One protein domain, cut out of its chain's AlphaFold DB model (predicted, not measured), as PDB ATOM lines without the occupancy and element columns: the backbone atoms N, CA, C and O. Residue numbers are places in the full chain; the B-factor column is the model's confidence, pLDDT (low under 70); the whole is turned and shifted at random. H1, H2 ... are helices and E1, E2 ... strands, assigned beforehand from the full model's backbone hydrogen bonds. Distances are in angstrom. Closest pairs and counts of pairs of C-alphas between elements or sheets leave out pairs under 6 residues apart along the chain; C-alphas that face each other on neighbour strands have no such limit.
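AT A GLANCE: This is residues 327 to 489 of the 605 residues of an uncharacterized protein of Treponema saccharophilum DSM 2985 (UniProt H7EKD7). The chain winds in stacked turns as a three-sided solenoid whose sides are three parallel sheets; a small antiparallel sheet, E15 E18 E17, caps the end reached last, and the hairpin of E10 and E11 reaches away at one corner. The first three turns, E1 E2 E3, E4 E5 E6 and E7 E8 E9, each give one strand to each side; after E9 the winding is less even. The printed part has 163 residues, with 18 named strands and one named helix, H1, between E15 and E16. The class is mostly strand, though under half of the residues are in named elements. The whole is compact, with a radius of gyration of the C-alphas of 14.9 A and spans of 43 by 33 by 30 A.

HOW THE PARTS SIT: The largest sheet runs E1 (residues 328 to 330), E4 (352 to 354), E7 (378 to 380), E12 (410 to 412), E14 (431 to 435), E16 (467 to 469), with parallel neighbours; N 330 and O 353 of E1 and E4 are within hydrogen-bond range at 2.8 A. E14 is staggered, pairing with E16 over residues 431 to 433 and with E12 over 433 to 435. The second sheet, also parallel, runs E2 (335 to 340), E5 (360 to 366), E8 (385 to 389), E13 (418 to 421); N 339 and O 364 of E2 and E5 are 2.8 A apart. The third runs E3 (343 to 345), E6 (369 to 371), E9 (393 to 395), parallel, with N 344 and O 369 of E3 and E6 at 2.8 A. E2 runs on into E3 at 96 degrees. E10 (398 to 400) and E11 (405 to 407) form an antiparallel hairpin, with N 399 and O 406 at 2.9 A. In the antiparallel sheet E15 (447 to 449), E18 (485 to 488), E17 (475 to 478), N 449 and O 485 are 3.0 A apart; E17 and E18 are a hairpin. The closest C-alphas of E13 and E15, those of Ile 418 and Phe 449, are 5.1 A apart. H1 (463 to 466) only grazes this sheet, with residues 463 to 465; it is too short for an O i to N i+4 pair.

IN THESE COORDINATES: E1 begins at C-alpha 328, (-8.551, 25.034, -48.409). E2 is 16.6 A long, E5 17.4 A, E8 13.3 A and E14 13.0 A. E18 ends at C-alpha 488, (-2.010, 21.018, -21.271).

THE WHOLE: The C-alphas of Gly 402 and Ala 457, the two farthest apart, are 46.4 A apart. The printed part has no cut. The links E14 to E15 and E15 to H1 are long. Mean pLDDT of the printed part is 71.4; it is under 70 at residues 334, 414 to 416, 420 to 430 and 435 to 489.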
ATOM      1  N   GLY A 327      -4.137  26.274 -50.183       89.88
ATOM      2  CA  GLY A 327      -4.926  26.188 -48.949       89.88
ATOM      3  C   GLY A 327      -6.432  26.062 -49.179       89.88
ATOM      4  O   GLY A 327      -6.999  26.741 -50.035       89.88
ATOM      5  N   ILE A 328      -7.099  25.230 -48.387       93.88
ATOM      6  CA  ILE A 328      -8.551  25.034 -48.409       93.88
ATOM      7  C   ILE A 328      -9.180  25.829 -47.265       93.88
ATOM      8  O   ILE A 328      -8.780  25.673 -46.115       93.88
ATOM      9  N   THR A 329     -10.187  26.650 -47.556       93.81
ATOM     10  CA  THR A 329     -10.978  27.355 -46.532       93.81
ATOM     11  C   THR A 329     -12.377  26.753 -46.459       93.81
ATOM     12  O   THR A 329     -13.049  26.627 -47.476       93.81
ATOM     13  N   VAL A 330     -12.837  26.383 -45.268       92.75
ATOM     14  CA  VAL A 330     -14.147  25.770 -45.029       92.75
ATOM     15  C   VAL A 330     -15.058  26.787 -44.356       92.75
ATOM     16  O   VAL A 330     -14.960  27.007 -43.153       92.75
ATOM     17  N   THR A 331     -15.960  27.399 -45.121       89.19
ATOM     18  CA  THR A 331     -16.954  28.377 -44.642       89.19
ATOM     19  C   THR A 331     -18.387  27.848 -44.759       89.19
ATOM     20  O   THR A 331     -19.318  28.640 -44.904       89.19
ATOM     21  N   ALA A 332     -18.568  26.523 -44.771       81.94
ATOM     22  CA  ALA A 332     -19.861  25.874 -44.966       81.94
ATOM     23  C   ALA A 332     -20.886  26.309 -43.904       81.94
ATOM     24  O   ALA A 332     -20.599  26.333 -42.706       81.94
ATOM     25  N   SER A 333     -22.093  26.660 -44.343       75.00
ATOM     26  CA  SER A 333     -23.188  27.100 -43.473       75.00
ATOM     27  C   SER A 333     -23.959  25.907 -42.891       75.00
ATOM     28  O   SER A 333     -25.095  25.648 -43.290       75.00
ATOM     29  N   GLY A 334     -23.327  25.184 -41.964       64.88
ATOM     30  CA  GLY A 334     -23.828  23.913 -41.440       64.88
ATOM     31  C   GLY A 334     -23.294  22.728 -42.245       64.88
ATOM     32  O   GLY A 334     -23.354  22.745 -43.475       64.88
ATOM     33  N   GLY A 335     -22.796  21.706 -41.546       72.31
ATOM     34  CA  GLY A 335     -22.464  20.410 -42.137       72.31
ATOM     35  C   GLY A 335     -21.085  19.840 -41.801       72.31
ATOM     36  O   GLY A 335     -20.185  20.540 -41.332       72.31
ATOM     37  N   ASP A 336     -20.932  18.551 -42.086       87.12
ATOM     38  CA  ASP A 336     -19.687  17.797 -41.970       87.12
ATOM     39  C   ASP A 336     -18.872  17.944 -43.262       87.12
ATOM     40  O   ASP A 336     -19.362  17.662 -44.361       87.12
ATOM     41  N   VAL A 337     -17.594  18.310 -43.141       91.75
ATOM     42  CA  VAL A 337     -16.659  18.309 -44.276       91.75
ATOM     43  C   VAL A 337     -15.660  17.174 -44.120       91.75
ATOM     44  O   VAL A 337     -15.077  16.973 -43.057       91.75
ATOM     45  N   SER A 338     -15.445  16.408 -45.187       92.62
ATOM     46  CA  SER A 338     -14.559  15.243 -45.169       92.62
ATOM     47  C   SER A 338     -13.544  15.249 -46.308       92.62
ATOM     48  O   SER A 338     -13.842  15.644 -47.432       92.62
ATOM     49  N   PHE A 339     -12.334  14.779 -46.016       93.25
ATOM     50  CA  PHE A 339     -11.219  14.667 -46.951       93.25
ATOM     51  C   PHE A 339     -10.690  13.226 -46.936       93.25
ATOM     52  O   PHE A 339     -10.484  12.655 -45.863       93.25
ATOM     53  N   SER A 340     -10.465  12.620 -48.106       90.44
ATOM     54  CA  SER A 340     -10.084  11.203 -48.205       90.44
ATOM     55  C   SER A 340      -9.034  10.931 -49.284       90.44
ATOM     56  O   SER A 340      -9.280  11.166 -50.465       90.44
ATOM     57  N   GLY A 341      -7.886  10.368 -48.895       88.00
ATOM     58  CA  GLY A 341      -6.836   9.894 -49.810       88.00
ATOM     59  C   GLY A 341      -6.033  10.981 -50.540       88.00
ATOM     60  O   GLY A 341      -5.282  10.660 -51.457       88.00
ATOM     61  N   ILE A 342      -6.199  12.256 -50.176       91.56
ATOM     62  CA  ILE A 342      -5.550  13.397 -50.841       91.56
ATOM     63  C   ILE A 342      -4.325  13.915 -50.077       91.56
ATOM     64  O   ILE A 342      -4.204  13.762 -48.859       91.56
ATOM     65  N   SER A 343      -3.447  14.611 -50.796       93.69
ATOM     66  CA  SER A 343      -2.399  15.460 -50.223       93.69
ATOM     67  C   SER A 343      -2.749  16.949 -50.360       93.69
ATOM     68  O   SER A 343      -3.359  17.354 -51.347       93.69
ATOM     69  N   ILE A 344      -2.386  17.767 -49.369       94.44
ATOM     70  CA  ILE A 344      -2.587  19.224 -49.365       94.44
ATOM     71  C   ILE A 344      -1.252  19.881 -49.014       94.44
ATOM     72  O   ILE A 344      -0.725  19.675 -47.914       94.44
ATOM     73  N   THR A 345      -0.686  20.631 -49.957       93.06
ATOM     74  CA  THR A 345       0.675  21.172 -49.856       93.06
ATOM     75  C   THR A 345       0.807  22.564 -50.466       93.06
ATOM     76  O   THR A 345      -0.005  22.979 -51.290       93.06
ATOM     77  N   GLY A 346       1.854  23.303 -50.081       85.31
ATOM     78  CA  GLY A 346       2.226  24.561 -50.736       85.31
ATOM     79  C   GLY A 346       1.200  25.698 -50.626       85.31
ATOM     80  O   GLY A 346       1.287  26.665 -51.381       85.31
ATOM     81  N   GLY A 347       0.227  25.611 -49.714       83.19
ATOM     82  CA  GLY A 347      -0.653  26.724 -49.381       83.19
ATOM     83  C   GLY A 347       0.128  27.849 -48.708       83.19
ATOM     84  O   GLY A 347       0.773  27.622 -47.692       83.19
ATOM     85  N   SER A 348       0.055  29.067 -49.252       83.56
ATOM     86  CA  SER A 348       0.724  30.272 -48.723       83.56
ATOM     87  C   SER A 348      -0.022  30.946 -47.560       83.56
ATOM     88  O   SER A 348       0.324  32.046 -47.131       83.56
ATOM     89  N   SER A 349      -1.142  30.368 -47.133       80.38
ATOM     90  CA  SER A 349      -2.005  30.884 -46.058       80.38
ATOM     91  C   SER A 349      -2.641  29.739 -45.263       80.38
ATOM     92  O   SER A 349      -3.726  29.884 -44.706       80.38
ATOM     93  N   GLY A 350      -1.954  28.599 -45.246       88.62
ATOM     94  CA  GLY A 350      -2.318  27.364 -44.573       88.62
ATOM     95  C   GLY A 350      -2.789  26.241 -45.501       88.62
ATOM     96  O   GLY A 350      -3.009  26.467 -46.690       88.62
ATOM     97  N   GLY A 351      -2.923  25.026 -44.958       93.31
ATOM     98  CA  GLY A 351      -3.421  23.837 -45.662       93.31
ATOM     99  C   GLY A 351      -4.946  23.678 -45.592       93.31
ATOM    100  O   GLY A 351      -5.603  23.660 -46.627       93.31
ATOM    101  N   ILE A 352      -5.528  23.597 -44.391       95.38
ATOM    102  CA  ILE A 352      -6.983  23.573 -44.144       95.38
ATOM    103  C   ILE A 352      -7.326  24.626 -43.085       95.38
ATOM    104  O   ILE A 352      -6.757  24.607 -41.998       95.38
ATOM    105  N   SER A 353      -8.264  25.524 -43.375       94.38
ATOM    106  CA  SER A 353      -8.702  26.604 -42.484       94.38
ATOM    107  C   SER A 353     -10.212  26.558 -42.264       94.38
ATOM    108  O   SER A 353     -10.970  26.612 -43.230       94.38
ATOM    109  N   VAL A 354     -10.660  26.508 -41.012       93.12
ATOM    110  CA  VAL A 354     -12.069  26.622 -40.609       93.12
ATOM    111  C   VAL A 354     -12.207  27.889 -39.752       93.12
ATOM    112  O   VAL A 354     -11.956  27.840 -38.548       93.12
ATOM    113  N   PRO A 355     -12.510  29.059 -40.347       91.44
ATOM    114  CA  PRO A 355     -12.634  30.310 -39.599       91.44
ATOM    115  C   PRO A 355     -13.834  30.282 -38.645       91.44
ATOM    116  O   PRO A 355     -14.805  29.577 -38.897       91.44
ATOM    117  N   GLU A 356     -13.812  31.127 -37.608       88.69
ATOM    118  CA  GLU A 356     -14.888  31.281 -36.605       88.69
ATOM    119  C   GLU A 356     -16.293  31.467 -37.204       88.69
ATOM    120  O   GLU A 356     -17.288  31.061 -36.615       88.69
ATOM    121  N   THR A 357     -16.388  32.073 -38.391       88.00
ATOM    122  CA  THR A 357     -17.656  32.302 -39.105       88.00
ATOM    123  C   THR A 357     -18.212  31.057 -39.803       88.00
ATOM    124  O   THR A 357     -19.249  31.146 -40.457       88.00
ATOM    125  N   SER A 358     -17.504  29.929 -39.755       89.06
ATOM    126  CA  SER A 358     -17.923  28.673 -40.369       89.06
ATOM    127  C   SER A 358     -18.948  27.951 -39.502       89.06
ATOM    128  O   SER A 358     -18.748  27.785 -38.299       89.06
ATOM    129  N   GLY A 359     -20.020  27.472 -40.128       87.00
ATOM    130  CA  GLY A 359     -21.005  26.598 -39.494       87.00
ATOM    131  C   GLY A 359     -20.653  25.113 -39.593       87.00
ATOM    132  O   GLY A 359     -21.507  24.287 -39.291       87.00
ATOM    133  N   ALA A 360     -19.453  24.750 -40.059       88.88
ATOM    134  CA  ALA A 360     -19.027  23.357 -40.092       88.88
ATOM    135  C   ALA A 360     -18.848  22.824 -38.662       88.88
ATOM    136  O   ALA A 360     -18.057  23.378 -37.900       88.88
ATOM    137  N   GLU A 361     -19.561  21.757 -38.300       87.62
ATOM    138  CA  GLU A 361     -19.506  21.169 -36.949       87.62
ATOM    139  C   GLU A 361     -18.367  20.145 -36.819       87.62
ATOM    140  O   GLU A 361     -17.863  19.894 -35.722       87.62
ATOM    141  N   LYS A 362     -17.918  19.585 -37.952       89.38
ATOM    142  CA  LYS A 362     -16.951  18.489 -38.001       89.38
ATOM    143  C   LYS A 362     -16.078  18.515 -39.252       89.38
ATOM    144  O   LYS A 362     -16.568  18.695 -40.368       89.38
ATOM    145  N   ILE A 363     -14.791  18.224 -39.070       93.12
ATOM    146  CA  ILE A 363     -13.821  17.970 -40.138       93.12
ATOM    147  C   ILE A 363     -13.315  16.531 -40.018       93.12
ATOM    148  O   ILE A 363     -12.713  16.165 -39.016       93.12
ATOM    149  N   SER A 364     -13.524  15.704 -41.043       91.44
ATOM    150  CA  SER A 364     -13.097  14.296 -41.048       91.44
ATOM    151  C   SER A 364     -11.983  14.029 -42.060       91.44
ATOM    152  O   SER A 364     -12.146  14.277 -43.250       91.44
ATOM    153  N   LEU A 365     -10.864  13.459 -41.617       90.81
ATOM    154  CA  LEU A 365      -9.727  13.076 -42.456       90.81
ATOM    155  C   LEU A 365      -9.590  11.553 -42.526       90.81
ATOM    156  O   LEU A 365      -9.530  10.876 -41.496       90.81
ATOM    157  N   SER A 366      -9.468  11.002 -43.733       85.94
ATOM    158  CA  SER A 366      -9.151   9.586 -43.936       85.94
ATOM    159  C   SER A 366      -7.969   9.410 -44.883       85.94
ATOM    160  O   SER A 366      -8.063   9.695 -46.074       85.94
ATOM    161  N   SER A 367      -6.831   8.950 -44.359       84.94
ATOM    162  CA  SER A 367      -5.587   8.792 -45.135       84.94
ATOM    163  C   SER A 367      -5.175  10.061 -45.912       84.94
ATOM    164  O   SER A 367      -4.892  10.008 -47.107       84.94
ATOM    165  N   VAL A 368      -5.201  11.215 -45.234       90.12
ATOM    166  CA  VAL A 368      -4.885  12.545 -45.793       90.12
ATOM    167  C   VAL A 368      -3.509  13.018 -45.325       90.12
ATOM    168  O   VAL A 368      -3.167  12.865 -44.154       90.12
ATOM    169  N   SER A 369      -2.739  13.647 -46.216       91.75
ATOM    170  CA  SER A 369      -1.419  14.212 -45.904       91.75
ATOM    171  C   SER A 369      -1.403  15.735 -46.072       91.75
ATOM    172  O   SER A 369      -1.400  16.216 -47.202       91.75
ATOM    173  N   VAL A 370      -1.314  16.495 -44.978       93.44
ATOM    174  CA  VAL A 370      -1.216  17.968 -44.989       93.44
ATOM    175  C   VAL A 370       0.209  18.392 -44.617       93.44
ATOM    176  O   VAL A 370       0.619  18.254 -43.461       93.44
ATOM    177  N   LYS A 371       1.001  18.850 -45.594       91.69
ATOM    178  CA  LYS A 371       2.453  19.064 -45.424       91.69
ATOM    179  C   LYS A 371       2.969  20.308 -46.129       91.69
ATOM    180  O   LYS A 371       2.443  20.697 -47.166       91.69
ATOM    181  N   ASP A 372       4.048  20.875 -45.595       90.31
ATOM    182  CA  ASP A 372       4.820  21.953 -46.229       90.31
ATOM    183  C   ASP A 372       3.980  23.185 -46.636       90.31
ATOM    184  O   ASP A 372       4.289  23.874 -47.609       90.31
ATOM    185  N   ASN A 373       2.912  23.476 -45.886       91.62
ATOM    186  CA  ASN A 373       2.126  24.701 -46.032       91.62
ATOM    187  C   ASN A 373       2.727  25.835 -45.181       91.62
ATOM    188  O   ASN A 373       3.187  25.601 -44.060       91.62
ATOM    189  N   GLU A 374       2.696  27.057 -45.713       89.19
ATOM    190  CA  GLU A 374       3.053  28.299 -45.021       89.19
ATOM    191  C   GLU A 374       1.798  28.912 -44.370       89.19
ATOM    192  O   GLU A 374       0.738  28.979 -44.986       89.19
ATOM    193  N   GLY A 375       1.895  29.352 -43.117       87.19
ATOM    194  CA  GLY A 375       0.778  29.723 -42.248       87.19
ATOM    195  C   GLY A 375       0.466  28.635 -41.215       87.19
ATOM    196  O   GLY A 375       0.712  28.822 -40.025       87.19
ATOM    197  N   PHE A 376      -0.105  27.512 -41.655       88.31
ATOM    198  CA  PHE A 376      -0.465  26.372 -40.799       88.31
ATOM    199  C   PHE A 376      -0.759  25.103 -41.616       88.31
ATOM    200  O   PHE A 376      -1.026  25.177 -42.811       88.31
ATOM    201  N   GLY A 377      -0.769  23.924 -40.994       92.12
ATOM    202  CA  GLY A 377      -1.294  22.709 -41.623       92.12
ATOM    203  C   GLY A 377      -2.818  22.725 -41.612       92.12
ATOM    204  O   GLY A 377      -3.449  22.882 -42.652       92.12
ATOM    205  N   ILE A 378      -3.405  22.631 -40.424       93.31
ATOM    206  CA  ILE A 378      -4.842  22.672 -40.158       93.31
ATOM    207  C   ILE A 378      -5.097  23.726 -39.080       93.31
ATOM    208  O   ILE A 378      -4.384  23.756 -38.082       93.31
ATOM    209  N   ASN A 379      -6.109  24.570 -39.251       91.81
ATOM    210  CA  ASN A 379      -6.561  25.538 -38.255       91.81
ATOM    211  C   ASN A 379      -8.086  25.484 -38.139       91.81
ATOM    212  O   ASN A 379      -8.767  25.690 -39.141       91.81
ATOM    213  N   ILE A 380      -8.617  25.202 -36.945       89.81
ATOM    214  CA  ILE A 380     -10.061  25.043 -36.707       89.81
ATOM    215  C   ILE A 380     -10.551  26.078 -35.693       89.81
ATOM    216  O   ILE A 380     -10.868  25.759 -34.553       89.81
ATOM    217  N   SER A 381     -10.604  27.343 -36.098       88.12
ATOM    218  CA  SER A 381     -10.907  28.463 -35.199       88.12
ATOM    219  C   SER A 381     -12.349  28.467 -34.667       88.12
ATOM    220  O   SER A 381     -12.593  29.048 -33.617       88.12
ATOM    221  N   ASN A 382     -13.304  27.805 -35.336       85.19
ATOM    222  CA  ASN A 382     -14.696  27.710 -34.866       85.19
ATOM    223  C   ASN A 382     -14.958  26.607 -33.816       85.19
ATOM    224  O   ASN A 382     -16.077  26.509 -33.322       85.19
ATOM    225  N   GLY A 383     -13.962  25.774 -33.487       81.31
ATOM    226  CA  GLY A 383     -14.110  24.684 -32.515       81.31
ATOM    227  C   GLY A 383     -14.763  23.396 -33.038       81.31
ATOM    228  O   GLY A 383     -15.156  22.565 -32.224       81.31
ATOM    229  N   ALA A 384     -14.872  23.206 -34.360       85.94
ATOM    230  CA  ALA A 384     -15.357  21.957 -34.957       85.94
ATOM    231  C   ALA A 384     -14.548  20.716 -34.515       85.94
ATOM    232  O   ALA A 384     -13.337  20.792 -34.295       85.94
ATOM    233  N   GLU A 385     -15.197  19.548 -34.446       85.50
ATOM    234  CA  GLU A 385     -14.529  18.279 -34.117       85.50
ATOM    235  C   GLU A 385     -13.585  17.846 -35.252       85.50
ATOM    236  O   GLU A 385     -14.009  17.714 -36.405       85.50
ATOM    237  N   LEU A 386     -12.316  17.558 -34.936       86.88
ATOM    238  CA  LEU A 386     -11.371  16.964 -35.888       86.88
ATOM    239  C   LEU A 386     -11.362  15.434 -35.765       86.88
ATOM    240  O   LEU A 386     -10.715  14.870 -34.882       86.88
ATOM    241  N   CYS A 387     -12.027  14.754 -36.695       84.31
ATOM    242  CA  CYS A 387     -11.980  13.302 -36.846       84.31
ATOM    243  C   CYS A 387     -10.817  12.856 -37.745       84.31
ATOM    244  O   CYS A 387     -10.639  13.385 -38.840       84.31
ATOM    245  N   MET A 388     -10.063  11.827 -37.348       81.88
ATOM    246  CA  MET A 388      -8.953  11.270 -38.141       81.88
ATOM    247  C   MET A 388      -8.981   9.737 -38.207       81.88
ATOM    248  O   MET A 388      -9.287   9.076 -37.222       81.88
ATOM    249  N   SER A 389      -8.647   9.158 -39.366       76.00
ATOM    250  CA  SER A 389      -8.635   7.700 -39.590       76.00
ATOM    251  C   SER A 389      -7.586   7.252 -40.620       76.00
ATOM    252  O   SER A 389      -7.361   7.910 -41.639       76.00
ATOM    253  N   GLY A 390      -6.952   6.098 -40.397       73.75
ATOM    254  CA  GLY A 390      -6.002   5.502 -41.344       73.75
ATOM    255  C   GLY A 390      -4.686   6.280 -41.492       73.75
ATOM    256  O   GLY A 390      -4.098   6.753 -40.524       73.75
ATOM    257  N   ALA A 391      -4.155   6.407 -42.709       78.88
ATOM    258  CA  ALA A 391      -2.808   6.949 -42.934       78.88
ATOM    259  C   ALA A 391      -2.739   8.496 -42.907       78.88
ATOM    260  O   ALA A 391      -2.190   9.105 -43.820       78.88
ATOM    261  N   VAL A 392      -3.324   9.151 -41.894       83.62
ATOM    262  CA  VAL A 392      -3.254  10.620 -41.754       83.62
ATOM    263  C   VAL A 392      -1.834  11.064 -41.385       83.62
ATOM    264  O   VAL A 392      -1.118  10.368 -40.656       83.62
ATOM    265  N   THR A 393      -1.405  12.216 -41.906       87.06
ATOM    266  CA  THR A 393      -0.172  12.911 -41.502       87.06
ATOM    267  C   THR A 393      -0.348  14.428 -41.617       87.06
ATOM    268  O   THR A 393      -0.783  14.914 -42.660       87.06
ATOM    269  N   VAL A 394       0.032  15.179 -40.581       88.69
ATOM    270  CA  VAL A 394       0.062  16.650 -40.563       88.69
ATOM    271  C   VAL A 394       1.410  17.094 -39.991       88.69
ATOM    272  O   VAL A 394       1.620  17.044 -38.781       88.69
ATOM    273  N   SER A 395       2.351  17.458 -40.866       86.19
ATOM    274  CA  SER A 395       3.770  17.609 -40.499       86.19
ATOM    275  C   SER A 395       4.508  18.635 -41.363       86.19
ATOM    276  O   SER A 395       4.251  18.720 -42.565       86.19
ATOM    277  N   GLY A 396       5.498  19.329 -40.795       83.69
ATOM    278  CA  GLY A 396       6.374  20.255 -41.526       83.69
ATOM    279  C   GLY A 396       5.706  21.560 -41.973       83.69
ATOM    280  O   GLY A 396       6.343  22.367 -42.651       83.69
ATOM    281  N   ASN A 397       4.447  21.797 -41.597       90.19
ATOM    282  CA  ASN A 397       3.743  23.052 -41.850       90.19
ATOM    283  C   ASN A 397       4.226  24.124 -40.869       90.19
ATOM    284  O   ASN A 397       4.562  23.825 -39.723       90.19
ATOM    285  N   TRP A 398       4.291  25.374 -41.313       87.25
ATOM    286  CA  TRP A 398       5.044  26.410 -40.609       87.25
ATOM    287  C   TRP A 398       4.524  27.806 -40.904       87.25
ATOM    288  O   TRP A 398       3.911  28.017 -41.936       87.25
ATOM    289  N   TYR A 399       4.850  28.790 -40.071       86.00
ATOM    290  CA  TYR A 399       4.787  30.204 -40.449       86.00
ATOM    291  C   TYR A 399       6.117  30.904 -40.167       86.00
ATOM    292  O   TYR A 399       6.956  30.404 -39.413       86.00
ATOM    293  N   SER A 400       6.327  32.049 -40.814       83.12
ATOM    294  CA  SER A 400       7.444  32.944 -40.517       83.12
ATOM    295  C   SER A 400       6.980  34.048 -39.575       83.12
ATOM    296  O   SER A 400       6.055  34.788 -39.908       83.12
ATOM    297  N   ASP A 401       7.660  34.215 -38.439       80.25
ATOM    298  CA  ASP A 401       7.531  35.419 -37.598       80.25
ATOM    299  C   ASP A 401       8.394  36.598 -38.113       80.25
ATOM    300  O   ASP A 401       8.526  37.633 -37.461       80.25
ATOM    301  N   GLY A 402       9.007  36.432 -39.293       79.94
ATOM    302  CA  GLY A 402       9.990  37.337 -39.890       79.94
ATOM    303  C   GLY A 402      11.443  37.006 -39.531       79.94
ATOM    304  O   GLY A 402      12.350  37.398 -40.264       79.94
ATOM    305  N   SER A 403      11.681  36.263 -38.446       75.94
ATOM    306  CA  SER A 403      13.013  35.895 -37.940       75.94
ATOM    307  C   SER A 403      13.252  34.383 -37.847       75.94
ATOM    308  O   SER A 403      14.398  33.937 -37.929       75.94
ATOM    309  N   LYS A 404      12.187  33.592 -37.685       80.62
ATOM    310  CA  LYS A 404      12.208  32.142 -37.475       80.62
ATOM    311  C   LYS A 404      11.068  31.467 -38.232       80.62
ATOM    312  O   LYS A 404       9.974  32.012 -38.356       80.62
ATOM    313  N   ARG A 405      11.333  30.236 -38.680       82.06
ATOM    314  CA  ARG A 405      10.304  29.267 -39.074       82.06
ATOM    315  C   ARG A 405       9.770  28.632 -37.792       82.06
ATOM    316  O   ARG A 405      10.540  27.994 -37.079       82.06
ATOM    317  N   ILE A 406       8.493  28.833 -37.498       81.62
ATOM    318  CA  ILE A 406       7.798  28.220 -36.362       81.62
ATOM    319  C   ILE A 406       6.862  27.159 -36.931       81.62
ATOM    320  O   ILE A 406       6.088  27.460 -37.840       81.62
ATOM    321  N   GLU A 407       6.949  25.922 -36.442       83.19
ATOM    322  CA  GLU A 407       6.023  24.866 -36.855       83.19
ATOM    323  C   GLU A 407       4.609  25.165 -36.343       83.19
ATOM    324  O   GLU A 407       4.430  25.672 -35.237       83.19
ATOM    325  N   LYS A 408       3.610  24.919 -37.195       83.81
ATOM    326  CA  LYS A 408       2.195  25.170 -36.903       83.81
ATOM    327  C   LYS A 408       1.347  24.135 -37.637       83.81
ATOM    328  O   LYS A 408       0.767  24.415 -38.681       83.81
ATOM    329  N   ASN A 409       1.355  22.898 -37.151       87.62
ATOM    330  CA  ASN A 409       0.790  21.748 -37.853       87.62
ATOM    331  C   ASN A 409      -0.730  21.645 -37.670       87.62
ATOM    332  O   ASN A 409      -1.440  21.825 -38.654       87.62
ATOM    333  N   VAL A 410      -1.251  21.433 -36.461       87.56
ATOM    334  CA  VAL A 410      -2.700  21.487 -36.167       87.56
ATOM    335  C   VAL A 410      -2.972  22.539 -35.100       87.56
ATOM    336  O   VAL A 410      -2.341  22.509 -34.048       87.56
ATOM    337  N   VAL A 411      -3.917  23.442 -35.362       84.12
ATOM    338  CA  VAL A 411      -4.274  24.581 -34.506       84.12
ATOM    339  C   VAL A 411      -5.723  24.472 -34.061       84.12
ATOM    340  O   VAL A 411      -6.621  24.369 -34.899       84.12
ATOM    341  N   LEU A 412      -5.935  24.504 -32.743       76.00
ATOM    342  CA  LEU A 412      -7.241  24.350 -32.104       76.00
ATOM    343  C   LEU A 412      -7.473  25.422 -31.015       76.00
ATOM    344  O   LEU A 412      -6.557  25.699 -30.229       76.00
ATOM    345  N   PRO A 413      -8.695  25.977 -30.902       73.88
ATOM    346  CA  PRO A 413      -9.114  26.837 -29.799       73.88
ATOM    347  C   PRO A 413      -9.295  26.024 -28.513       73.88
ATOM    348  O   PRO A 413      -9.491  24.809 -28.559       73.88
ATOM    349  N   ALA A 414      -9.235  26.690 -27.359       65.56
ATOM    350  CA  ALA A 414      -9.377  26.039 -26.057       65.56
ATOM    351  C   ALA A 414     -10.675  25.211 -25.966       65.56
ATOM    352  O   ALA A 414     -11.757  25.703 -26.280       65.56
ATOM    353  N   GLY A 415     -10.557  23.953 -25.528       61.31
ATOM    354  CA  GLY A 415     -11.672  22.999 -25.475       61.31
ATOM    355  C   GLY A 415     -12.011  22.314 -26.808       61.31
ATOM    356  O   GLY A 415     -12.971  21.551 -26.851       61.31
ATOM    357  N   GLY A 416     -11.247  22.554 -27.880       66.50
ATOM    358  CA  GLY A 416     -11.405  21.847 -29.155       66.50
ATOM    359  C   GLY A 416     -11.079  20.351 -29.057       66.50
ATOM    360  O   GLY A 416     -10.133  19.954 -28.369       66.50
ATOM    361  N   THR A 417     -11.842  19.535 -29.786       70.06
ATOM    362  CA  THR A 417     -11.820  18.064 -29.700       70.06
ATOM    363  C   THR A 417     -11.128  17.423 -30.902       70.06
ATOM    364  O   THR A 417     -11.406  17.768 -32.054       70.06
ATOM    365  N   ILE A 418     -10.287  16.418 -30.640       75.38
ATOM    366  CA  ILE A 418      -9.788  15.482 -31.657       75.38
ATOM    367  C   ILE A 418     -10.356  14.089 -31.372       75.38
ATOM    368  O   ILE A 418     -10.209  13.574 -30.267       75.38
ATOM    369  N   LYS A 419     -10.929  13.441 -32.387       73.94
ATOM    370  CA  LYS A 419     -11.385  12.046 -32.324       73.94
ATOM    371  C   LYS A 419     -10.621  11.194 -33.334       73.94
ATOM    372  O   LYS A 419     -10.466  11.586 -34.492       73.94
ATOM    373  N   ILE A 420     -10.152  10.017 -32.928       66.81
ATOM    374  CA  ILE A 420      -9.440   9.089 -33.817       66.81
ATOM    375  C   ILE A 420     -10.282   7.834 -34.017       66.81
ATOM    376  O   ILE A 420     -10.853   7.305 -33.078       66.81
ATOM    377  N   ALA A 421     -10.388   7.360 -35.255       58.81
ATOM    378  CA  ALA A 421     -11.110   6.142 -35.596       58.81
ATOM    379  C   ALA A 421     -10.142   5.111 -36.192       58.81
ATOM    380  O   ALA A 421      -9.783   5.181 -37.373       58.81
ATOM    381  N   GLY A 422      -9.752   4.141 -35.360       55.97
ATOM    382  CA  GLY A 422      -8.829   3.061 -35.713       55.97
ATOM    383  C   GLY A 422      -7.356   3.483 -35.723       55.97
ATOM    384  O   GLY A 422      -7.011   4.628 -35.438       55.97
ATOM    385  N   GLU A 423      -6.473   2.542 -36.061       54.59
ATOM    386  CA  GLU A 423      -5.033   2.803 -36.075       54.59
ATOM    387  C   GLU A 423      -4.639   3.859 -37.116       54.59
ATOM    388  O   GLU A 423      -4.993   3.793 -38.300       54.59
ATOM    389  N   LEU A 424      -3.813   4.806 -36.675       61.53
ATOM    390  CA  LEU A 424      -3.044   5.658 -37.567       61.53
ATOM    391  C   LEU A 424      -1.761   4.908 -37.955       61.53
ATOM    392  O   LEU A 424      -1.052   4.427 -37.083       61.53
ATOM    393  N   SER A 425      -1.448   4.815 -39.258       57.25
ATOM    394  CA  SER A 425      -0.377   3.922 -39.767       57.25
ATOM    395  C   SER A 425       0.969   4.031 -39.020       57.25
ATOM    396  O   SER A 425       1.389   5.128 -38.667       57.25
ATOM    397  N   SER A 426       1.664   2.908 -38.842       50.47
ATOM    398  CA  SER A 426       2.703   2.655 -37.822       50.47
ATOM    399  C   SER A 426       4.076   3.348 -37.969       50.47
ATOM    400  O   SER A 426       5.052   2.910 -37.363       50.47
ATOM    401  N   SER A 427       4.199   4.419 -38.755       48.53
ATOM    402  CA  SER A 427       5.450   5.184 -38.881       48.53
ATOM    403  C   SER A 427       5.527   6.326 -37.862       48.53
ATOM    404  O   SER A 427       4.555   7.065 -37.719       48.53
ATOM    405  N   SER A 428       6.699   6.501 -37.244       52.44
ATOM    406  CA  SER A 428       7.097   7.592 -36.332       52.44
ATOM    407  C   SER A 428       6.484   8.971 -36.627       52.44
ATOM    408  O   SER A 428       6.534   9.396 -37.779       52.44
ATOM    409  N   GLU A 429       6.029   9.669 -35.574       59.56
ATOM    410  CA  GLU A 429       5.620  11.091 -35.519       59.56
ATOM    411  C   GLU A 429       4.762  11.586 -36.696       59.56
ATOM    412  O   GLU A 429       5.251  11.909 -37.780       59.56
ATOM    413  N   LYS A 430       3.447  11.688 -36.479       67.81
ATOM    414  CA  LYS A 430       2.490  11.826 -37.588       67.81
ATOM    415  C   LYS A 430       1.735  13.138 -37.600       67.81
ATOM    416  O   LYS A 430       1.355  13.598 -38.675       67.81
ATOM    417  N   ILE A 431       1.444  13.694 -36.429       74.00
ATOM    418  CA  ILE A 431       0.582  14.865 -36.284       74.00
ATOM    419  C   ILE A 431       1.220  15.814 -35.271       74.00
ATOM    420  O   ILE A 431       1.264  15.534 -34.074       74.00
ATOM    421  N   GLY A 432       1.715  16.944 -35.762       72.44
ATOM    422  CA  GLY A 432       2.152  18.042 -34.910       72.44
ATOM    423  C   GLY A 432       0.969  18.868 -34.390       72.44
ATOM    424  O   GLY A 432       0.009  19.098 -35.129       72.44
ATOM    425  N   ILE A 433       1.019  19.305 -33.130       74.31
ATOM    426  CA  ILE A 433      -0.015  20.120 -32.477       74.31
ATOM    427  C   ILE A 433       0.577  21.456 -32.001       74.31
ATOM    428  O   ILE A 433       1.524  21.490 -31.207       74.31
ATOM    429  N   THR A 434      -0.056  22.553 -32.416       70.50
ATOM    430  CA  THR A 434       0.172  23.924 -31.950       70.50
ATOM    431  C   THR A 434      -1.099  24.452 -31.301       70.50
ATOM    432  O   THR A 434      -2.113  24.636 -31.962       70.50
ATOM    433  N   LEU A 435      -1.046  24.774 -30.014       61.69
ATOM    434  CA  LEU A 435      -2.131  25.515 -29.367       61.69
ATOM    435  C   LEU A 435      -1.975  27.001 -29.708       61.69
ATOM    436  O   LEU A 435      -0.845  27.498 -29.705       61.69
ATOM    437  N   ASP A 436      -3.070  27.705 -30.014       59.03
ATOM    438  CA  ASP A 436      -2.964  29.133 -30.334       59.03
ATOM    439  C   ASP A 436      -2.475  29.919 -29.108       59.03
ATOM    440  O   ASP A 436      -2.873  29.640 -27.979       59.03
ATOM    441  N   GLU A 437      -1.564  30.876 -29.292       52.25
ATOM    442  CA  GLU A 437      -0.931  31.564 -28.159       52.25
ATOM    443  C   GLU A 437      -1.785  32.735 -27.629       52.25
ATOM    444  O   GLU A 437      -1.578  33.132 -26.481       52.25
ATOM    445  N   SER A 438      -2.773  33.232 -28.397       49.62
ATOM    446  CA  SER A 438      -3.700  34.303 -27.972       49.62
ATOM    447  C   SER A 438      -4.669  33.862 -26.873       49.62
ATOM    448  O   SER A 438      -4.841  34.577 -25.888       49.62
ATOM    449  N   ASP A 439      -5.236  32.664 -27.023       43.97
ATOM    450  CA  ASP A 439      -6.244  32.066 -26.132       43.97
ATOM    451  C   ASP A 439      -5.771  30.720 -25.560       43.97
ATOM    452  O   ASP A 439      -6.551  29.925 -25.031       43.97
ATOM    453  N   GLY A 440      -4.467  30.447 -25.677       42.66
ATOM    454  CA  GLY A 440      -3.866  29.183 -25.275       42.66
ATOM    455  C   GLY A 440      -4.114  28.903 -23.800       42.66
ATOM    456  O   GLY A 440      -3.970  29.816 -22.978       42.66
ATOM    457  N   PRO A 441      -4.413  27.644 -23.456       37.19
ATOM    458  CA  PRO A 441      -5.276  27.295 -22.342       37.19
ATOM    459  C   PRO A 441      -4.799  27.877 -21.014       37.19
ATOM    460  O   PRO A 441      -3.597  27.969 -20.743       37.19
ATOM    461  N   SER A 442      -5.749  28.239 -20.154       42.69
ATOM    462  CA  SER A 442      -5.438  28.475 -18.747       42.69
ATOM    463  C   SER A 442      -4.963  27.156 -18.114       42.69
ATOM    464  O   SER A 442      -4.990  26.097 -18.739       42.69
ATOM    465  N   ALA A 443      -4.567  27.181 -16.841       41.62
ATOM    466  CA  ALA A 443      -4.280  25.943 -16.111       41.62
ATOM    467  C   ALA A 443      -5.505  24.998 -15.978       41.62
ATOM    468  O   ALA A 443      -5.360  23.901 -15.454       41.62
ATOM    469  N   GLU A 444      -6.691  25.417 -16.442       40.62
ATOM    470  CA  GLU A 444      -7.967  24.710 -16.294       40.62
ATOM    471  C   GLU A 444      -8.563  24.208 -17.626       40.62
ATOM    472  O   GLU A 444      -9.525  23.444 -17.591       40.62
ATOM    473  N   SER A 445      -8.029  24.591 -18.799       45.56
ATOM    474  CA  SER A 445      -8.531  24.109 -20.098       45.56
ATOM    475  C   SER A 445      -7.662  23.000 -20.704       45.56
ATOM    476  O   SER A 445      -6.597  23.241 -21.269       45.56
ATOM    477  N   SER A 446      -8.148  21.761 -20.631       51.12
ATOM    478  CA  SER A 446      -7.610  20.627 -21.384       51.12
ATOM    479  C   SER A 446      -8.169  20.588 -22.811       51.12
ATOM    480  O   SER A 446      -9.322  20.938 -23.064       51.12
ATOM    481  N   TYR A 447      -7.348  20.123 -23.750       54.28
ATOM    482  CA  TYR A 447      -7.812  19.654 -25.059       54.28
ATOM    483  C   TYR A 447      -8.044  18.157 -24.938       54.28
ATOM    484  O   TYR A 447      -7.091  17.441 -24.629       54.28
ATOM    485  N   VAL A 448      -9.281  17.696 -25.126       53.69
ATOM    486  CA  VAL A 448      -9.670  16.305 -24.854       53.69
ATOM    487  C   VAL A 448      -9.670  15.486 -26.143       53.69
ATOM    488  O   VAL A 448     -10.158  15.929 -27.187       53.69
ATOM    489  N   PHE A 449      -9.132  14.272 -26.058       56.62
ATOM    490  CA  PHE A 449      -9.177  13.273 -27.119       56.62
ATOM    491  C   PHE A 449     -10.231  12.240 -26.736       56.62
ATOM    492  O   PHE A 449      -9.924  11.311 -26.006       56.62
ATOM    493  N   THR A 450     -11.478  12.435 -27.156       50.31
ATOM    494  CA  THR A 450     -12.641  11.818 -26.487       50.31
ATOM    495  C   THR A 450     -12.968  10.381 -26.893       50.31
ATOM    496  O   THR A 450     -13.889   9.802 -26.324       50.31
ATOM    497  N   ASP A 451     -12.300   9.794 -27.897       47.59
ATOM    498  CA  ASP A 451     -12.533   8.381 -28.229       47.59
ATOM    499  C   ASP A 451     -11.558   7.757 -29.247       47.59
ATOM    500  O   ASP A 451     -11.032   8.438 -30.136       47.59
ATOM    501  N   GLY A 452     -11.488   6.421 -29.198       46.97
ATOM    502  CA  GLY A 452     -11.172   5.557 -30.341       46.97
ATOM    503  C   GLY A 452      -9.755   4.979 -30.449       46.97
ATOM    504  O   GLY A 452      -9.486   4.227 -31.390       46.97
ATOM    505  N   PHE A 453      -8.888   5.215 -29.460       45.84
ATOM    506  CA  PHE A 453      -7.838   4.249 -29.116       45.84
ATOM    507  C   PHE A 453      -8.403   3.266 -28.088       45.84
ATOM    508  O   PHE A 453      -8.656   3.644 -26.947       45.84
ATOM    509  N   SER A 454      -8.586   1.998 -28.467       42.38
ATOM    510  CA  SER A 454      -8.809   0.951 -27.466       42.38
ATOM    511  C   SER A 454      -7.479   0.613 -26.796       42.38
ATOM    512  O   SER A 454      -6.477   0.398 -27.478       42.38
ATOM    513  N   ALA A 455      -7.479   0.498 -25.467       38.12
ATOM    514  CA  ALA A 455      -6.346   0.004 -24.681       38.12
ATOM    515  C   ALA A 455      -6.130  -1.522 -24.837       38.12
ATOM    516  O   ALA A 455      -5.659  -2.201 -23.927       38.12
ATOM    517  N   ASN A 456      -6.479  -2.083 -26.001       38.66
ATOM    518  CA  ASN A 456      -6.227  -3.479 -26.325       38.66
ATOM    519  C   ASN A 456      -4.712  -3.693 -26.399       38.66
ATOM    520  O   ASN A 456      -4.045  -3.144 -27.276       38.66
ATOM    521  N   ALA A 457      -4.188  -4.534 -25.505       35.59
ATOM    522  CA  ALA A 457      -2.760  -4.758 -25.240       35.59
ATOM    523  C   ALA A 457      -1.937  -5.394 -26.394       35.59
ATOM    524  O   ALA A 457      -0.887  -5.990 -26.158       35.59
ATOM    525  N   GLY A 458      -2.413  -5.289 -27.639       40.47
ATOM    526  CA  GLY A 458      -1.736  -5.713 -28.864       40.47
ATOM    527  C   GLY A 458      -1.515  -4.603 -29.900       40.47
ATOM    528  O   GLY A 458      -0.792  -4.845 -30.865       40.47
ATOM    529  N   THR A 459      -2.091  -3.403 -29.735       44.12
ATOM    530  CA  THR A 459      -1.800  -2.257 -30.617       44.12
ATOM    531  C   THR A 459      -0.565  -1.512 -30.096       44.12
ATOM    532  O   THR A 459      -0.453  -1.187 -28.916       44.12
ATOM    533  N   SER A 460       0.425  -1.280 -30.961       44.00
ATOM    534  CA  SER A 460       1.746  -0.774 -30.545       44.00
ATOM    535  C   SER A 460       1.879   0.755 -30.562       44.00
ATOM    536  O   SER A 460       2.896   1.282 -30.115       44.00
ATOM    537  N   ALA A 461       0.865   1.478 -31.048       49.12
ATOM    538  CA  ALA A 461       0.869   2.935 -31.161       49.12
ATOM    539  C   ALA A 461       0.036   3.594 -30.046       49.12
ATOM    540  O   ALA A 461      -1.189   3.656 -30.127       49.12
ATOM    541  N   LYS A 462       0.711   4.134 -29.023       54.69
ATOM    542  CA  LYS A 462       0.090   4.981 -27.987       54.69
ATOM    543  C   LYS A 462      -0.085   6.420 -28.516       54.69
ATOM    544  O   LYS A 462       0.700   6.841 -29.366       54.69
ATOM    545  N   PRO A 463      -1.030   7.243 -28.020       55.59
ATOM    546  CA  PRO A 463      -1.242   8.592 -28.567       55.59
ATOM    547  C   PRO A 463       0.003   9.494 -28.569       55.59
ATOM    548  O   PRO A 463       0.215  10.239 -29.524       55.59
ATOM    549  N   TRP A 464       0.882   9.375 -27.569       55.97
ATOM    550  CA  TRP A 464       2.144  10.129 -27.517       55.97
ATOM    551  C   TRP A 464       3.151   9.755 -28.619       55.97
ATOM    552  O   TRP A 464       4.010  10.566 -28.942       55.97
ATOM    553  N   SER A 465       3.059   8.566 -29.236       54.97
ATOM    554  CA  SER A 465       3.907   8.204 -30.388       54.97
ATOM    555  C   SER A 465       3.356   8.732 -31.720       54.97
ATOM    556  O   SER A 465       4.043   8.711 -32.743       54.97
ATOM    557  N   VAL A 466       2.097   9.181 -31.720       65.00
ATOM    558  CA  VAL A 466       1.384   9.731 -32.880       65.00
ATOM    559  C   VAL A 466       1.473  11.255 -32.904       65.00
ATOM    560  O   VAL A 466       1.751  11.835 -33.962       65.00
ATOM    561  N   PHE A 467       1.220  11.882 -31.753       68.88
ATOM    562  CA  PHE A 467       1.140  13.328 -31.589       68.88
ATOM    563  C   PHE A 467       2.395  13.918 -30.962       68.88
ATOM    564  O   PHE A 467       2.921  13.385 -29.989       68.88
ATOM    565  N   LYS A 468       2.807  15.088 -31.452       69.19
ATOM    566  CA  LYS A 468       3.935  15.845 -30.904       69.19
ATOM    567  C   LYS A 468       3.582  17.315 -30.722       69.19
ATOM    568  O   LYS A 468       2.880  17.899 -31.540       69.19
ATOM    569  N   SER A 469       4.088  17.914 -29.650       68.75
ATOM    570  CA  SER A 469       4.041  19.362 -29.441       68.75
ATOM    571  C   SER A 469       4.973  20.057 -30.442       68.75
ATOM    572  O   SER A 469       6.187  19.880 -30.361       68.75
ATOM    573  N   ASP A 470       4.422  20.869 -31.350       68.00
ATOM    574  CA  ASP A 470       5.188  21.610 -32.375       68.00
ATOM    575  C   ASP A 470       6.225  22.570 -31.769       68.00
ATOM    576  O   ASP A 470       7.237  22.900 -32.385       68.00
ATOM    577  N   ASN A 471       5.964  23.043 -30.548       62.34
ATOM    578  CA  ASN A 471       6.803  24.000 -29.831       62.34
ATOM    579  C   ASN A 471       7.564  23.384 -28.640       62.34
ATOM    580  O   ASN A 471       8.261  24.115 -27.937       62.34
ATOM    581  N   GLY A 472       7.419  22.076 -28.394       56.56
ATOM    582  CA  GLY A 472       8.030  21.361 -27.268       56.56
ATOM    583  C   GLY A 472       7.541  21.775 -25.871       56.56
ATOM    584  O   GLY A 472       8.153  21.373 -24.886       56.56
ATOM    585  N   LYS A 473       6.474  22.583 -25.756       51.88
ATOM    586  CA  LYS A 473       5.984  23.135 -24.475       51.88
ATOM    587  C   LYS A 473       4.839  22.334 -23.842       51.88
ATOM    588  O   LYS A 473       4.388  22.707 -22.763       51.88
ATOM    589  N   PHE A 474       4.320  21.302 -24.512       52.22
ATOM    590  CA  PHE A 474       3.121  20.581 -24.069       52.22
ATOM    591  C   PHE A 474       3.407  19.119 -23.739       52.22
ATOM    592  O   PHE A 474       4.036  18.404 -24.518       52.22
ATOM    593  N   THR A 475       2.858  18.671 -22.616       46.09
ATOM    594  CA  THR A 475       2.853  17.271 -22.191       46.09
ATOM    595  C   THR A 475       1.580  16.592 -22.694       46.09
ATOM    596  O   THR A 475       0.487  17.140 -22.530       46.09
ATOM    597  N   VAL A 476       1.715  15.396 -23.278       52.59
ATOM    598  CA  VAL A 476       0.584  14.474 -23.473       52.59
ATOM    599  C   VAL A 476       0.320  13.806 -22.131       52.59
ATOM    600  O   VAL A 476       1.144  13.021 -21.664       52.59
ATOM    601  N   VAL A 477      -0.813  14.114 -21.508       47.75
ATOM    602  CA  VAL A 477      -1.294  13.360 -20.348       47.75
ATOM    603  C   VAL A 477      -2.160  12.222 -20.876       47.75
ATOM    604  O   VAL A 477      -3.089  12.446 -21.650       47.75
ATOM    605  N   TRP A 478      -1.826  11.001 -20.477       48.75
ATOM    606  CA  TRP A 478      -2.643   9.808 -20.670       48.75
ATOM    607  C   TRP A 478      -3.157   9.369 -19.301       48.75
ATOM    608  O   TRP A 478      -2.443   9.514 -18.307       48.75
ATOM    609  N   ASN A 479      -4.388   8.873 -19.251       44.97
ATOM    610  CA  ASN A 479      -4.970   8.284 -18.056       44.97
ATOM    611  C   ASN A 479      -5.204   6.797 -18.336       44.97
ATOM    612  O   ASN A 479      -5.963   6.463 -19.243       44.97
ATOM    613  N   ASP A 480      -4.525   5.927 -17.588       42.59
ATOM    614  CA  ASP A 480      -4.389   4.498 -17.915       42.59
ATOM    615  C   ASP A 480      -5.727   3.732 -17.968       42.59
ATOM    616  O   ASP A 480      -5.819   2.731 -18.677       42.59
ATOM    617  N   ASP A 481      -6.768   4.250 -17.306       40.03
ATOM    618  CA  ASP A 481      -8.117   3.669 -17.242       40.03
ATOM    619  C   ASP A 481      -9.112   4.263 -18.270       40.03
ATOM    620  O   ASP A 481     -10.306   3.979 -18.216       40.03
ATOM    621  N   SER A 482      -8.675   5.118 -19.203       42.78
ATOM    622  CA  SER A 482      -9.567   5.736 -20.201       42.78
ATOM    623  C   SER A 482      -8.956   5.768 -21.597       42.78
ATOM    624  O   SER A 482      -7.766   6.011 -21.751       42.78
ATOM    625  N   SER A 483      -9.789   5.649 -22.636       47.84
ATOM    626  CA  SER A 483      -9.399   5.865 -24.043       47.84
ATOM    627  C   SER A 483      -9.024   7.324 -24.373       47.84
ATOM    628  O   SER A 483      -8.762   7.643 -25.536       47.84
ATOM    629  N   GLU A 484      -8.988   8.202 -23.364       47.62
ATOM    630  CA  GLU A 484      -8.784   9.638 -23.490       47.62
ATOM    631  C   GLU A 484      -7.353  10.073 -23.144       47.62
ATOM    632  O   GLU A 484      -6.819   9.809 -22.066       47.62
ATOM    633  N   GLY A 485      -6.742  10.816 -24.069       51.78
ATOM    634  CA  GLY A 485      -5.563  11.638 -23.799       51.78
ATOM    635  C   GLY A 485      -5.935  13.115 -23.643       51.78
ATOM    636  O   GLY A 485      -7.051  13.521 -23.975       51.78
ATOM    637  N   ALA A 486      -4.982  13.939 -23.201       55.38
ATOM    638  CA  ALA A 486      -5.121  15.395 -23.201       55.38
ATOM    639  C   ALA A 486      -3.795  16.153 -23.389       55.38
ATOM    640  O   ALA A 486      -2.732  15.689 -22.973       55.38
ATOM    641  N   PHE A 487      -3.867  17.365 -23.956       55.12
ATOM    642  CA  PHE A 487      -2.765  18.343 -23.955       55.12
ATOM    643  C   PHE A 487      -3.022  19.471 -22.949       55.12
ATOM    644  O   PHE A 487      -4.134  20.001 -22.875       55.12
ATOM    645  N   THR A 488      -1.977  19.884 -22.219       52.09
ATOM    646  CA  THR A 488      -2.010  21.018 -21.271       52.09
ATOM    647  C   THR A 488      -0.786  21.937 -21.432       52.09
ATOM    648  O   THR A 488       0.277  21.496 -21.868       52.09
ATOM    649  N   LYS A 489      -0.937  23.237 -21.110       41.00
ATOM    650  CA  LYS A 489       0.094  24.290 -21.307       41.00
ATOM    651  C   LYS A 489       1.026  24.511 -20.116       41.00
ATOM    652  O   LYS A 489       2.144  24.969 -20.315       41.00
TER     653      LYS A 489